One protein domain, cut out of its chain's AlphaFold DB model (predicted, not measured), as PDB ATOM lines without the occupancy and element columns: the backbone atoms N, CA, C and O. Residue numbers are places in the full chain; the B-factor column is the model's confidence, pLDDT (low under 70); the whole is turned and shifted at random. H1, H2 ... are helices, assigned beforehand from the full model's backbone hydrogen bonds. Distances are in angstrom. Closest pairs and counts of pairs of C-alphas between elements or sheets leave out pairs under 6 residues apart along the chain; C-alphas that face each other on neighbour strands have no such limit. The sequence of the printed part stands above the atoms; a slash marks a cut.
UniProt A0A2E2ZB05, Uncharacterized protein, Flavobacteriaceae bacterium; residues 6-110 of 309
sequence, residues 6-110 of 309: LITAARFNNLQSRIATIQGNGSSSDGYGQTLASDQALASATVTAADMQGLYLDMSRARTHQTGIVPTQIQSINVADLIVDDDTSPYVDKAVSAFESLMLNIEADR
ATOM      1  N   LEU A   6     168.398 184.188 177.064       65.00
ATOM      2  CA  LEU A   6     168.507 184.440 175.624       65.00
ATOM      3  C   LEU A   6     169.065 185.844 175.365       65.00
ATOM      4  O   LEU A   6     168.701 186.815 176.032       65.00
ATOM      5  N   ILE A   7     169.904 185.968 174.336       72.94
ATOM      6  CA  ILE A   7     170.452 187.258 173.909       72.94
ATOM      7  C   ILE A   7     169.314 188.175 173.468       72.94
ATOM      8  O   ILE A   7     168.525 187.847 172.581       72.94
ATOM      9  N   THR A   8     169.259 189.366 174.058       81.50
ATOM     10  CA  THR A   8     168.304 190.390 173.636       81.50
ATOM     11  C   THR A   8     168.697 190.975 172.280       81.50
ATOM     12  O   THR A   8     169.874 191.243 172.022       81.50
ATOM     13  N   ALA A   9     167.702 191.274 171.437       84.69
ATOM     14  CA  ALA A   9     167.916 191.976 170.169       84.69
ATOM     15  C   ALA A   9     168.688 193.296 170.357       84.69
ATOM     16  O   ALA A   9     169.503 193.664 169.521       84.69
ATOM     17  N   ALA A  10     168.501 193.975 171.494       86.19
ATOM     18  CA  ALA A  10     169.238 195.190 171.831       86.19
ATOM     19  C   ALA A  10     170.757 194.963 171.963       86.19
ATOM     20  O   ALA A  10     171.535 195.743 171.414       86.19
ATOM     21  N   ARG A  11     171.193 193.903 172.661       87.31
ATOM     22  CA  ARG A  11     172.626 193.600 172.844       87.31
ATOM     23  C   ARG A  11     173.272 193.153 171.535       87.31
ATOM     24  O   ARG A  11     174.353 193.624 171.198       87.31
ATOM     25  N   PHE A  12     172.572 192.320 170.766       89.44
ATOM     26  CA  PHE A  12     173.002 191.937 169.421       89.44
ATOM     27  C   PHE A  12     173.148 193.157 168.500       89.44
ATOM     28  O   PHE A  12     174.217 193.373 167.933       89.44
ATOM     29  N   ASN A  13     172.124 194.014 168.420       93.56
ATOM     30  CA  ASN A  13     172.156 195.210 167.576       93.56
ATOM     31  C   ASN A  13     173.249 196.197 167.995       93.56
ATOM     32  O   ASN A  13     173.770 196.915 167.144       93.56
ATOM     33  N   ASN A  14     173.625 196.239 169.279       93.69
ATOM     34  CA  ASN A  14     174.759 197.039 169.730       93.69
ATOM     35  C   ASN A  14     176.075 196.554 169.101       93.69
ATOM     36  O   ASN A  14     176.792 197.357 168.505       93.69
ATOM     37  N   LEU A  15     176.363 195.252 169.177       94.00
ATOM     38  CA  LEU A  15     177.550 194.659 168.554       94.00
ATOM     39  C   LEU A  15     177.518 194.787 167.029       94.00
ATOM     40  O   LEU A  15     178.512 195.206 166.441       94.00
ATOM     41  N   GLN A  16     176.371 194.500 166.406       96.19
ATOM     42  CA  GLN A  16     176.180 194.627 164.961       96.19
ATOM     43  C   GLN A  16     176.461 196.061 164.490       96.19
ATOM     44  O   GLN A  16     177.203 196.265 163.533       96.19
ATOM     45  N   SER A  17     175.965 197.067 165.217       96.75
ATOM     46  CA  SER A  17     176.211 198.474 164.884       96.75
ATOM     47  C   SER A  17     177.692 198.832 164.990       96.75
ATOM     48  O   SER A  17     178.221 199.541 164.137       96.75
ATOM     49  N   ARG A  18     178.384 198.325 166.016       97.81
ATOM     50  CA  ARG A  18     179.818 198.575 166.217       97.81
ATOM     51  C   ARG A  18     180.649 197.935 165.113       97.81
ATOM     52  O   ARG A  18     181.449 198.632 164.492       97.81
ATOM     53  N   ILE A  19     180.419 196.665 164.777       97.81
ATOM     54  CA  ILE A  19     181.153 196.052 163.663       97.81
ATOM     55  C   ILE A  19     180.801 196.711 162.324       97.81
ATOM     56  O   ILE A  19     181.689 196.900 161.499       97.81
ATOM     57  N   ALA A  20     179.558 197.165 162.135       97.88
ATOM     58  CA  ALA A  20     179.146 197.901 160.943       97.88
ATOM     59  C   ALA A  20     179.897 199.230 160.771       97.88
ATOM     60  O   ALA A  20     180.186 199.617 159.637       97.88
ATOM     61  N   THR A  21     180.268 199.910 161.864       97.62
ATOM     62  CA  THR A  21     181.112 201.114 161.776       97.62
ATOM     63  C   THR A  21     182.528 200.823 161.285       97.62
ATOM     64  O   THR A  21     183.082 201.655 160.574       97.62
ATOM     65  N   ILE A  22     183.092 199.652 161.605       98.25
ATOM     66  CA  ILE A  22     184.461 199.279 161.220       98.25
ATOM     67  C   ILE A  22     184.490 198.569 159.866       98.25
ATOM     68  O   ILE A  22     185.167 199.029 158.958       98.25
ATOM     69  N   GLN A  23     183.749 197.474 159.706       97.88
ATOM     70  CA  GLN A  23     183.774 196.642 158.502       97.88
ATOM     71  C   GLN A  23     182.967 197.270 157.354       97.88
ATOM     72  O   GLN A  23     183.354 197.146 156.195       97.88
ATOM     73  N   GLY A  24     181.868 197.959 157.671       97.88
ATOM     74  CA  GLY A  24     180.972 198.589 156.701       97.88
ATOM     75  C   GLY A  24     181.493 199.909 156.128       97.88
ATOM     76  O   GLY A  24     182.689 200.202 156.155       97.88
ATOM     77  N   ASN A  25     180.580 200.748 155.623       96.75
ATOM     78  CA  ASN A  25     180.952 202.043 155.034       96.75
ATOM     79  C   ASN A  25     181.628 202.994 156.039       96.75
ATOM     80  O   ASN A  25     182.490 203.794 155.659       96.75
ATOM     81  N   GLY A  26     181.214 202.914 157.307       94.88
ATOM     82  CA  GLY A  26     181.678 203.780 158.386       94.88
ATOM     83  C   GLY A  26     181.444 205.271 158.133       94.88
ATOM     84  O   GLY A  26     180.683 205.683 157.255       94.88
ATOM     85  N   SER A  27     182.094 206.098 158.946       93.81
ATOM     86  CA  SER A  27     182.095 207.556 158.818       93.81
ATOM     87  C   SER A  27     183.335 208.131 159.499       93.81
ATOM     88  O   SER A  27     183.956 207.451 160.312       93.81
ATOM     89  N   SER A  28     183.696 209.384 159.203       92.19
ATOM     90  CA  SER A  28     184.863 210.044 159.807       92.19
ATOM     91  C   SER A  28     186.142 209.202 159.649       92.19
ATOM     92  O   SER A  28     186.619 209.041 158.528       92.19
ATOM     93  N   SER A  29     186.674 208.644 160.737       93.75
ATOM     94  CA  SER A  29     187.881 207.819 160.765       93.75
ATOM     95  C   SER A  29     187.597 206.316 160.884       93.75
ATOM     96  O   SER A  29     188.469 205.573 161.321       93.75
ATOM     97  N   ASP A  30     186.384 205.881 160.539       96.62
ATOM     98  CA  ASP A  30     185.949 204.482 160.584       96.62
ATOM     99  C   ASP A  30     185.462 203.994 159.209       96.62
ATOM    100  O   ASP A  30     185.083 204.789 158.339       96.62
ATOM    101  N   GLY A  31     185.465 202.675 159.013       97.62
ATOM    102  CA  GLY A  31     184.919 202.007 157.830       97.62
ATOM    103  C   GLY A  31     185.976 201.446 156.885       97.62
ATOM    104  O   GLY A  31     186.873 202.171 156.452       97.62
ATOM    105  N   TYR A  32     185.822 200.172 156.529       98.50
ATOM    106  CA  TYR A  32     186.602 199.439 155.527       98.50
ATOM    107  C   TYR A  32     185.874 199.307 154.186       98.50
ATOM    108  O   TYR A  32     186.459 198.810 153.226       98.50
ATOM    109  N   GLY A  33     184.608 199.720 154.105       97.69
ATOM    110  CA  GLY A  33     183.835 199.722 152.863       97.69
ATOM    111  C   GLY A  33     183.310 198.356 152.433       97.69
ATOM    112  O   GLY A  33     182.959 198.182 151.271       97.69
ATOM    113  N   GLN A  34     183.258 197.379 153.339       98.19
ATOM    114  CA  GLN A  34     182.873 196.009 153.009       98.19
ATOM    115  C   GLN A  34     181.380 195.766 153.244       98.19
ATOM    116  O   GLN A  34     180.756 196.351 154.129       98.19
ATOM    117  N   THR A  35     180.807 194.830 152.493       96.81
ATOM    118  CA  THR A  35     179.443 194.353 152.745       96.81
ATOM    119  C   THR A  35     179.412 193.446 153.976       96.81
ATOM    120  O   THR A  35     180.201 192.499 154.094       96.81
ATOM    121  N   LEU A  36     178.486 193.735 154.888       96.94
ATOM    122  CA  LEU A  36     178.251 192.967 156.111       96.94
ATOM    123  C   LEU A  36     177.473 191.683 155.810       96.94
ATOM    124  O   LEU A  36     176.667 191.635 154.885       96.94
ATOM    125  N   ALA A  37     177.743 190.644 156.593       96.00
ATOM    126  CA  ALA A  37     176.980 189.402 156.608       96.00
ATOM    127  C   ALA A  37     175.853 189.438 157.654       96.00
ATOM    128  O   ALA A  37     174.921 188.643 157.562       96.00
ATOM    129  N   SER A  38     175.951 190.324 158.652       94.88
ATOM    130  CA  SER A  38     174.927 190.545 159.675       94.88
ATOM    131  C   SER A  38     174.058 191.771 159.407       94.88
ATOM    132  O   SER A  38     174.543 192.830 159.006       94.88
ATOM    133  N   ASP A  39     172.781 191.645 159.762       94.25
ATOM    134  CA  ASP A  39     171.792 192.721 159.776       94.25
ATOM    135  C   ASP A  39     171.264 192.941 161.196       94.25
ATOM    136  O   ASP A  39     171.398 192.078 162.062       94.25
ATOM    137  N   GLN A  40     170.642 194.094 161.448       92.25
ATOM    138  CA  GLN A  40     169.970 194.331 162.726       92.25
ATOM    139  C   GLN A  40     168.723 193.451 162.875       92.25
ATOM    140  O   GLN A  40     167.893 193.351 161.971       92.25
ATOM    141  N   ALA A  41     168.539 192.889 164.068       89.25
ATOM    142  CA  ALA A  41     167.325 192.184 164.449       89.25
ATOM    143  C   ALA A  41     166.242 193.175 164.908       89.25
ATOM    144  O   ALA A  41     166.524 194.196 165.542       89.25
ATOM    145  N   LEU A  42     164.969 192.869 164.649       85.81
ATOM    146  CA  LEU A  42     163.860 193.666 165.181       85.81
ATOM    147  C   LEU A  42     163.833 193.589 166.714       85.81
ATOM    148  O   LEU A  42     164.061 192.531 167.291       85.81
ATOM    149  N   ALA A  43     163.474 194.688 167.383       78.38
ATOM    150  CA  ALA A  43     163.480 194.764 168.850       78.38
ATOM    151  C   ALA A  43     162.588 193.709 169.538       78.38
ATOM    152  O   ALA A  43     162.850 193.332 170.677       78.38
ATOM    153  N   SER A  44     161.543 193.236 168.853       77.62
ATOM    154  CA  SER A  44     160.627 192.194 169.328       77.62
ATOM    155  C   SER A  44     160.978 190.782 168.845       77.62
ATOM    156  O   SER A  44     160.245 189.848 169.160       77.62
ATOM    157  N   ALA A  45     162.020 190.623 168.024       79.38
ATOM    158  CA  ALA A  45     162.423 189.333 167.481       79.38
ATOM    159  C   ALA A  45     163.401 188.614 168.414       79.38
ATOM    160  O   ALA A  45     164.192 189.234 169.129       79.38
ATOM    161  N   THR A  46     163.363 187.286 168.372       78.69
ATOM    162  CA  THR A  46     164.379 186.441 168.996       78.69
ATOM    163  C   THR A  46     165.614 186.421 168.104       78.69
ATOM    164  O   THR A  46     165.502 186.081 166.928       78.69
ATOM    165  N   VAL A  47     166.780 186.754 168.664       81.88
ATOM    166  CA  VAL A  47     168.068 186.622 167.970       81.88
ATOM    167  C   VAL A  47     168.323 185.144 167.689       81.88
ATOM    168  O   VAL A  47     168.275 184.309 168.594       81.88
ATOM    169  N   THR A  48     168.567 184.815 166.427       82.44
ATOM    170  CA  THR A  48     168.778 183.444 165.966       82.44
ATOM    171  C   THR A  48     170.265 183.100 165.890       82.44
ATOM    172  O   THR A  48     171.139 183.968 165.865       82.44
ATOM    173  N   ALA A  49     170.569 181.804 165.786       80.06
ATOM    174  CA  ALA A  49     171.930 181.351 165.508       80.06
ATOM    175  C   ALA A  49     172.462 181.882 164.161       80.06
ATOM    176  O   ALA A  49     173.663 182.106 164.028       80.06
ATOM    177  N   ALA A  50     171.584 182.130 163.181       84.25
ATOM    178  CA  ALA A  50     171.970 182.711 161.896       84.25
ATOM    179  C   ALA A  50     172.429 184.172 162.042       84.25
ATOM    180  O   ALA A  50     173.455 184.541 161.472       84.25
ATOM    181  N   ASP A  51     171.735 184.966 162.861       87.62
ATOM    182  CA  ASP A  51     172.104 186.362 163.136       87.62
ATOM    183  C   ASP A  51     173.496 186.442 163.781       87.62
ATOM    184  O   ASP A  51     174.375 187.192 163.348       87.62
ATOM    185  N   MET A  52     173.735 185.590 164.782       85.81
ATOM    186  CA  MET A  52     175.025 185.513 165.470       85.81
ATOM    187  C   MET A  52     176.140 184.945 164.587       85.81
ATOM    188  O   MET A  52     177.285 185.375 164.706       85.81
ATOM    189  N   GLN A  53     175.825 184.025 163.670       87.31
ATOM    190  CA  GLN A  53     176.786 183.550 162.676       87.31
ATOM    191  C   GLN A  53     177.181 184.671 161.704       87.31
ATOM    192  O   GLN A  53     178.363 184.803 161.393       87.31
ATOM    193  N   GLY A  54     176.238 185.513 161.265       92.44
ATOM    194  CA  GLY A  54     176.548 186.708 160.474       92.44
ATOM    195  C   GLY A  54     177.497 187.650 161.219       92.44
ATOM    196  O   GLY A  54     178.518 188.067 160.673       92.44
ATOM    197  N   LEU A  55     177.212 187.909 162.501       93.19
ATOM    198  CA  LEU A  55     178.042 188.774 163.343       93.19
ATOM    199  C   LEU A  55     179.452 188.198 163.529       93.19
ATOM    200  O   LEU A  55     180.442 188.918 163.402       93.19
ATOM    201  N   TYR A  56     179.556 186.886 163.766       92.06
ATOM    202  CA  TYR A  56     180.836 186.186 163.834       92.06
ATOM    203  C   TYR A  56     181.637 186.348 162.538       92.06
ATOM    204  O   TYR A  56     182.827 186.646 162.600       92.06
ATOM    205  N   LEU A  57     181.009 186.193 161.367       93.94
ATOM    206  CA  LEU A  57     181.694 186.354 160.081       93.94
ATOM    207  C   LEU A  57     182.227 187.778 159.896       93.94
ATOM    208  O   LEU A  57     183.360 187.945 159.450       93.94
ATOM    209  N   ASP A  58     181.453 188.798 160.260       97.25
ATOM    210  CA  ASP A  58     181.884 190.196 160.157       97.25
ATOM    211  C   ASP A  58     183.080 190.493 161.066       97.25
ATOM    212  O   ASP A  58     184.090 191.038 160.618       97.25
ATOM    213  N   MET A  59     183.008 190.062 162.327       96.38
ATOM    214  CA  MET A  59     184.080 190.268 163.303       96.38
ATOM    215  C   MET A  59     185.327 189.441 162.982       96.38
ATOM    216  O   MET A  59     186.453 189.918 163.130       96.38
ATOM    217  N   SER A  60     185.141 188.213 162.497       95.62
ATOM    218  CA  SER A  60     186.225 187.329 162.075       95.62
ATOM    219  C   SER A  60     186.967 187.886 160.862       95.62
ATOM    220  O   SER A  60     188.199 187.905 160.866       95.62
ATOM    221  N   ARG A  61     186.252 188.438 159.870       97.12
ATOM    222  CA  ARG A  61     186.865 189.141 158.730       97.12
ATOM    223  C   ARG A  61     187.664 190.359 159.186       97.12
ATOM    224  O   ARG A  61     188.849 190.445 158.869       97.12
ATOM    225  N   ALA A  62     187.070 191.244 159.986       98.06
ATOM    226  CA  ALA A  62     187.775 192.419 160.499       98.06
ATOM    227  C   ALA A  62     189.040 192.028 161.286       98.06
ATOM    228  O   ALA A  62     190.109 192.603 161.085       98.06
ATOM    229  N   ARG A  63     188.966 190.994 162.135       97.38
ATOM    230  CA  ARG A  63     190.130 190.559 162.919       97.38
ATOM    231  C   ARG A  63     191.200 189.861 162.083       97.38
ATOM    232  O   ARG A  63     192.394 190.062 162.324       97.38
ATOM    233  N   THR A  64     190.787 189.073 161.095       97.56
ATOM    234  CA  THR A  64     191.708 188.415 160.161       97.56
ATOM    235  C   THR A  64     192.444 189.456 159.330       97.56
ATOM    236  O   THR A  64     193.656 189.351 159.191       97.56
ATOM    237  N   HIS A  65     191.762 190.511 158.869       98.44
ATOM    238  CA  HIS A  65     192.387 191.669 158.216       98.44
ATOM    239  C   HIS A  65     193.501 192.292 159.072       98.44
ATOM    240  O   HIS A  65     194.632 192.475 158.617       98.44
ATOM    241  N   GLN A  66     193.202 192.550 160.345       98.31
ATOM    242  CA  GLN A  66     194.115 193.226 161.270       98.31
ATOM    243  C   GLN A  66     195.324 192.370 161.669       98.31
ATOM    244  O   GLN A  66     196.426 192.889 161.821       98.31
ATOM    245  N   THR A  67     195.130 191.062 161.863       97.38
ATOM    246  CA  THR A  67     196.143 190.185 162.485       97.38
ATOM    247  C   THR A  67     196.708 189.110 161.563       97.38
ATOM    248  O   THR A  67     197.726 188.504 161.889       97.38
ATOM    249  N   GLY A  68     196.075 188.864 160.415       96.31
ATOM    250  CA  GLY A  68     196.387 187.758 159.508       96.31
ATOM    251  C   GLY A  68     195.905 186.393 160.002       96.31
ATOM    252  O   GLY A  68     196.163 185.384 159.351       96.31
ATOM    253  N   ILE A  69     195.226 186.340 161.152       92.88
ATOM    254  CA  ILE A  69     194.808 185.101 161.807       92.88
ATOM    255  C   ILE A  69     193.314 185.185 162.127       92.88
ATOM    256  O   ILE A  69     192.824 186.191 162.640       92.88
ATOM    257  N   VAL A  70     192.596 184.099 161.844       91.38
ATOM    258  CA  VAL A  70     191.195 183.943 162.247       91.38
ATOM    259  C   VAL A  70     191.120 183.914 163.780       91.38
ATOM    260  O   VAL A  70     191.850 183.133 164.397       91.38
ATOM    261  N   PRO A  71     190.273 184.739 164.423       88.31
ATOM    262  CA  PRO A  71     190.177 184.771 165.877       88.31
ATOM    263  C   PRO A  71     189.770 183.408 166.438       88.31
ATOM    264  O   PRO A  71     188.849 182.772 165.935       88.31
ATOM    265  N   THR A  72     190.435 182.987 167.514       83.56
ATOM    266  CA  THR A  72     190.115 181.748 168.241       83.56
ATOM    267  C   THR A  72     189.302 182.007 169.505       83.56
ATOM    268  O   THR A  72     188.841 181.058 170.124       83.56
ATOM    269  N   GLN A  73     189.129 183.276 169.899       74.62
ATOM    270  CA  GLN A  73     188.336 183.678 171.069       74.62
ATOM    271  C   GLN A  73     186.833 183.433 170.883       74.62
ATOM    272  O   GLN A  73     186.086 183.462 171.854       74.62
ATOM    273  N   ILE A  74     186.392 183.251 169.635       76.69
ATOM    274  CA  ILE A  74     185.014 182.924 169.290       76.69
ATOM    275  C   ILE A  74     185.038 181.694 168.391       76.69
ATOM    276  O   ILE A  74     185.783 181.658 167.412       76.69
ATOM    277  N   GLN A  75     184.216 180.696 168.696       70.50
ATOM    278  CA  GLN A  75     184.028 179.542 167.824       70.50
ATOM    279  C   GLN A  75     182.927 179.801 166.795       70.50
ATOM    280  O   GLN A  75     181.962 180.516 167.057       70.50
ATOM    281  N   SER A  76     183.052 179.164 165.629       68.44
ATOM    282  CA  SER A  76     182.000 179.145 164.609       68.44
ATOM    283  C   SER A  76     180.654 178.732 165.213       68.44
ATOM    284  O   SER A  76     180.587 177.736 165.944       68.44
ATOM    285  N   ILE A  77     179.597 179.465 164.866       71.81
ATOM    286  CA  ILE A  77     178.237 179.251 165.357       71.81
ATOM    287  C   ILE A  77     177.466 178.395 164.345       71.81
ATOM    288  O   ILE A  77     177.253 178.769 163.195       71.81
ATOM    289  N   ASN A  78     177.010 177.223 164.770       69.00
ATOM    290  CA  ASN A  78     176.151 176.370 163.958       69.00
ATOM    291  C   ASN A  78     174.675 176.655 164.247       69.00
ATOM    292  O   ASN A  78     174.309 177.059 165.345       69.00
ATOM    293  N   VAL A  79     173.795 176.363 163.285       61.94
ATOM    294  CA  VAL A  79     172.339 176.611 163.395       61.94
ATOM    295  C   VAL A  79     171.696 175.916 164.611       61.94
ATOM    296  O   VAL A  79     170.666 176.368 165.100       61.94
ATOM    297  N   ALA A  80     172.300 174.834 165.110       62.69
ATOM    298  CA  ALA A  80     171.831 174.094 166.283       62.69
ATOM    299  C   ALA A  80     172.418 174.587 167.621       62.69
ATOM    300  O   ALA A  80     172.073 174.041 168.667       62.69
ATOM    301  N   ASP A  81     173.321 175.571 167.604       62.66
ATOM    302  CA  ASP A  81     173.962 176.061 168.820       62.66
ATOM    303  C   ASP A  81     173.013 176.948 169.630       62.66
ATOM    304  O   ASP A  81     172.379 177.866 169.104       62.66
ATOM    305  N   LEU A  82     172.947 176.692 170.939       60.16
ATOM    306  CA  LEU A  82     172.310 177.598 171.886       60.16
ATOM    307  C   LEU A  82     173.316 178.676 172.281       60.16
ATOM    308  O   LEU A  82     174.397 178.370 172.789       60.16
ATOM    309  N   ILE A  83     172.945 179.933 172.070       63.31
ATOM    310  CA  ILE A  83     173.792 181.074 172.400       63.31
ATOM    311  C   ILE A  83     173.245 181.689 173.680       63.31
ATOM    312  O   ILE A  83     172.127 182.206 173.703       63.31
ATOM    313  N   VAL A  84     174.019 181.559 174.753       62.72
ATOM    314  CA  VAL A  84     173.626 181.949 176.108       62.72
ATOM    315  C   VAL A  84     174.471 183.115 176.602       62.72
ATOM    316  O   VAL A  84     175.639 183.263 176.235       62.72
ATOM    317  N   ASP A  85     173.876 183.933 177.466       59.38
ATOM    318  CA  ASP A  85     174.630 184.798 178.368       59.38
ATOM    319  C   ASP A  85     175.276 183.894 179.432       59.38
ATOM    320  O   ASP A  85     174.582 183.417 180.324       59.38
ATOM    321  N   ASP A  86     176.559 183.551 179.306       56.84
ATOM    322  CA  ASP A  86     177.312 182.878 180.376       56.84
ATOM    323  C   ASP A  86     178.489 183.760 180.799       56.84
ATOM    324  O   ASP A  86     179.524 183.810 180.136       56.84
ATOM    325  N   ASP A  87     178.294 184.464 181.913       52.12
ATOM    326  CA  ASP A  87     179.303 185.283 182.596       52.12
ATOM    327  C   ASP A  87     180.068 184.487 183.681       52.12
ATOM    328  O   ASP A  87     180.854 185.066 184.433       52.12
ATOM    329  N   THR A  88     179.842 183.170 183.820       46.94
ATOM    330  CA  THR A  88     180.302 182.387 184.990       46.94
ATOM    331  C   THR A  88     181.219 181.198 184.712       46.94
ATOM    332  O   THR A  88     181.765 180.636 185.662       46.94
ATOM    333  N   SER A  89     181.465 180.833 183.455       39.56
ATOM    334  CA  SER A  89     182.418 179.774 183.097       39.56
ATOM    335  C   SER A  89     183.639 180.360 182.375       39.56
ATOM    336  O   SER A  89     183.477 181.298 181.592       39.56
ATOM    337  N   PRO A  90     184.875 179.870 182.608       40.91
ATOM    338  CA  PRO A  90     186.040 180.363 181.883       40.91
ATOM    339  C   PRO A  90     185.854 180.073 180.391       40.91
ATOM    340  O   PRO A  90     185.993 178.933 179.964       40.91
ATOM    341  N   TYR A  91     185.560 181.113 179.612       48.16
ATOM    342  CA  TYR A  91     185.636 181.103 178.154       48.16
ATOM    343  C   TYR A  91     184.794 180.003 177.491       48.16
ATOM    344  O   TYR A  91     185.317 179.088 176.857       48.16
ATOM    345  N   VAL A  92     183.465 180.100 177.576       54.62
ATOM    346  CA  VAL A  92     182.662 179.489 176.512       54.62
ATOM    347  C   VAL A  92     182.856 180.381 175.289       54.62
ATOM    348  O   VAL A  92     182.309 181.478 175.240       54.62
ATOM    349  N   ASP A  93     183.609 179.919 174.291       54.59
ATOM    350  CA  ASP A  93     183.895 180.626 173.024       54.59
ATOM    351  C   ASP A  93     182.630 180.984 172.194       54.59
ATOM    352  O   ASP A  93     182.716 181.422 171.050       54.59
ATOM    353  N   LYS A  94     181.428 180.761 172.736       62.88
ATOM    354  CA  LYS A  94     180.118 181.116 172.163       62.88
ATOM    355  C   LYS A  94     179.336 182.112 173.032       62.88
ATOM    356  O   LYS A  94     178.209 182.456 172.687       62.88
ATOM    357  N   ALA A  95     179.896 182.560 174.156       71.56
ATOM    358  CA  ALA A  95     179.278 183.558 175.020       71.56
ATOM    359  C   ALA A  95     179.383 184.958 174.399       71.56
ATOM    360  O   ALA A  95     180.373 185.305 173.753       71.56
ATOM    361  N   VAL A  96     178.381 185.804 174.643       76.31
ATOM    362  CA  VAL A  96     178.364 187.185 174.123       76.31
ATOM    363  C   VAL A  96     179.528 188.024 174.654       76.31
ATOM    364  O   VAL A  96     180.035 188.888 173.944       76.31
ATOM    365  N   SER A  97     180.010 187.732 175.862       79.00
ATOM    366  CA  SER A  97     181.178 188.387 176.460       79.00
ATOM    367  C   SER A  97     182.463 188.192 175.636       79.00
ATOM    368  O   SER A  97     183.304 189.096 175.568       79.00
ATOM    369  N   ALA A  98     182.603 187.061 174.934       81.88
ATOM    370  CA  ALA A  98     183.711 186.817 174.012       81.88
ATOM    371  C   ALA A  98     183.610 187.693 172.750       81.88
ATOM    372  O   ALA A  98     184.613 188.267 172.318       81.88
ATOM    373  N   PHE A  99     182.398 187.873 172.209       87.88
ATOM    374  CA  PHE A  99     182.140 188.828 171.126       87.88
ATOM    375  C   PHE A  99     182.473 190.253 171.571       87.88
ATOM    376  O   PHE A  99     183.228 190.948 170.901       87.88
ATOM    377  N   GLU A 100     181.994 190.685 172.734       89.25
ATOM    378  CA  GLU A 100     182.275 192.027 173.257       89.25
ATOM    379  C   GLU A 100     183.776 192.281 173.439       89.25
ATOM    380  O   GLU A 100     184.276 193.335 173.040       89.25
ATOM    381  N   SER A 101     184.508 191.292 173.957       89.75
ATOM    382  CA  SER A 101     185.964 191.361 174.112       89.75
ATOM    383  C   SER A 101     186.690 191.429 172.766       89.75
ATOM    384  O   SER A 101     187.613 192.226 172.596       89.75
ATOM    385  N   LEU A 102     186.267 190.629 171.781       92.25
ATOM    386  CA  LEU A 102     186.829 190.693 170.433       92.25
ATOM    387  C   LEU A 102     186.539 192.046 169.769       92.25
ATOM    388  O   LEU A 102     187.426 192.598 169.121       92.25
ATOM    389  N   MET A 103     185.339 192.602 169.958       95.50
ATOM    390  CA  MET A 103     184.962 193.898 169.389       95.50
ATOM    391  C   MET A 103     185.873 195.022 169.889       95.50
ATOM    392  O   MET A 103     186.303 195.849 169.090       95.50
ATOM    393  N   LEU A 104     186.233 195.020 171.179       95.88
ATOM    394  CA  LEU A 104     187.179 195.996 171.737       95.88
ATOM    395  C   LEU A 104     188.556 195.916 171.063       95.88
ATOM    396  O   LEU A 104     189.150 196.947 170.749       95.88
ATOM    397  N   ASN A 105     189.047 194.705 170.789       96.06
ATOM    398  CA  ASN A 105     190.306 194.522 170.063       96.06
ATOM    399  C   ASN A 105     190.198 195.008 168.610       96.06
ATOM    400  O   ASN A 105     191.118 195.646 168.106       96.06
ATOM    401  N   ILE A 106     189.070 194.734 167.945       97.62
ATOM    402  CA  ILE A 106     188.816 195.195 166.573       97.62
ATOM    403  C   ILE A 106     188.809 196.726 166.502       97.62
ATOM    404  O   ILE A 106     189.395 197.292 165.583       97.62
ATOM    405  N   GLU A 107     188.181 197.403 167.462       97.75
ATOM    406  CA  GLU A 107     188.140 198.869 167.516       97.75
ATOM    407  C   GLU A 107     189.519 199.479 167.783       97.75
ATOM    408  O   GLU A 107     189.886 200.465 167.141       97.75
ATOM    409  N   ALA A 108     190.291 198.886 168.698       97.25
ATOM    410  CA  ALA A 108     191.641 199.342 169.017       97.25
ATOM    411  C   ALA A 108     192.585 199.231 167.808       97.25
ATOM    412  O   ALA A 108     193.354 200.152 167.528       97.25
ATOM    413  N   ASP A 109     192.469 198.140 167.048       97.44
ATOM    414  CA  ASP A 109     193.331 197.839 165.906       97.44
ATOM    415  C   ASP A 109     192.736 198.302 164.566       97.44
ATOM    416  O   ASP A 109     193.186 197.878 163.503       97.44
ATOM    417  N   ARG A 110     191.742 199.200 164.574       96.81
ATOM    418  CA  ARG A 110     190.981 199.561 163.366       96.81
ATOM    419  C   ARG A 110     191.811 200.114 162.206       96.81
ATOM    420  O   ARG A 110     191.350 200.016 161.085       96.81
TER     421      ARG A 110
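AT A GLANCE: This is residues 6 to 110 of the 309 residues of an uncharacterized protein of Flavobacteriaceae bacterium (UniProt A0A2E2ZB05). Three helices, H2, H1 and H3, run the same way side by side in a compact bundle, their centres making a triangle. Two long links, residues 24 to 48 and 68 to 95, return along the bundle from the end of one helix to the beginning of the next. The printed part has 105 residues with three named helices in the order H1, H2, H3 and no named strand; the class is all helix, with under half of the residues in named elements. The radius of gyration of the C-alphas is 13.0 A, and the spans are 34 by 31 by 21 A.

IN THESE COORDINATES: H2, residues 49 to 67, is the longest at 26.0 A, from C-alpha 49 at (171.930, 181.351, 165.508). H1, residues 9 to 23, measures 20.2 A. H3, residues 96 to 108, measures 18.7 A and ends at C-alpha 108 (191.641, 199.342, 169.017).

HOW THE PARTS SIT: H2 touches H1 at a shallow tilt of 30 degrees; the closest C-alphas, of Gln 23 and Ala 62, are 6.2 A apart. H2 touches H3 at 32 degrees, closest at C-alphas 63 and 106, 6.0 A. H1 touches H3 at 25 degrees, closest at C-alphas 15 and 100, 7.2 A. In H1, H2 and H3 every O i to N i+4 pair is within hydrogen-bond range.

THE WHOLE: The C-alphas of Ser 28 and Ala 80, the two farthest apart, are 38.8 A apart. The printed part has no cut. Mean pLDDT of the printed part is 84.7; residues 6, 76 and 78 to 94 are under 70.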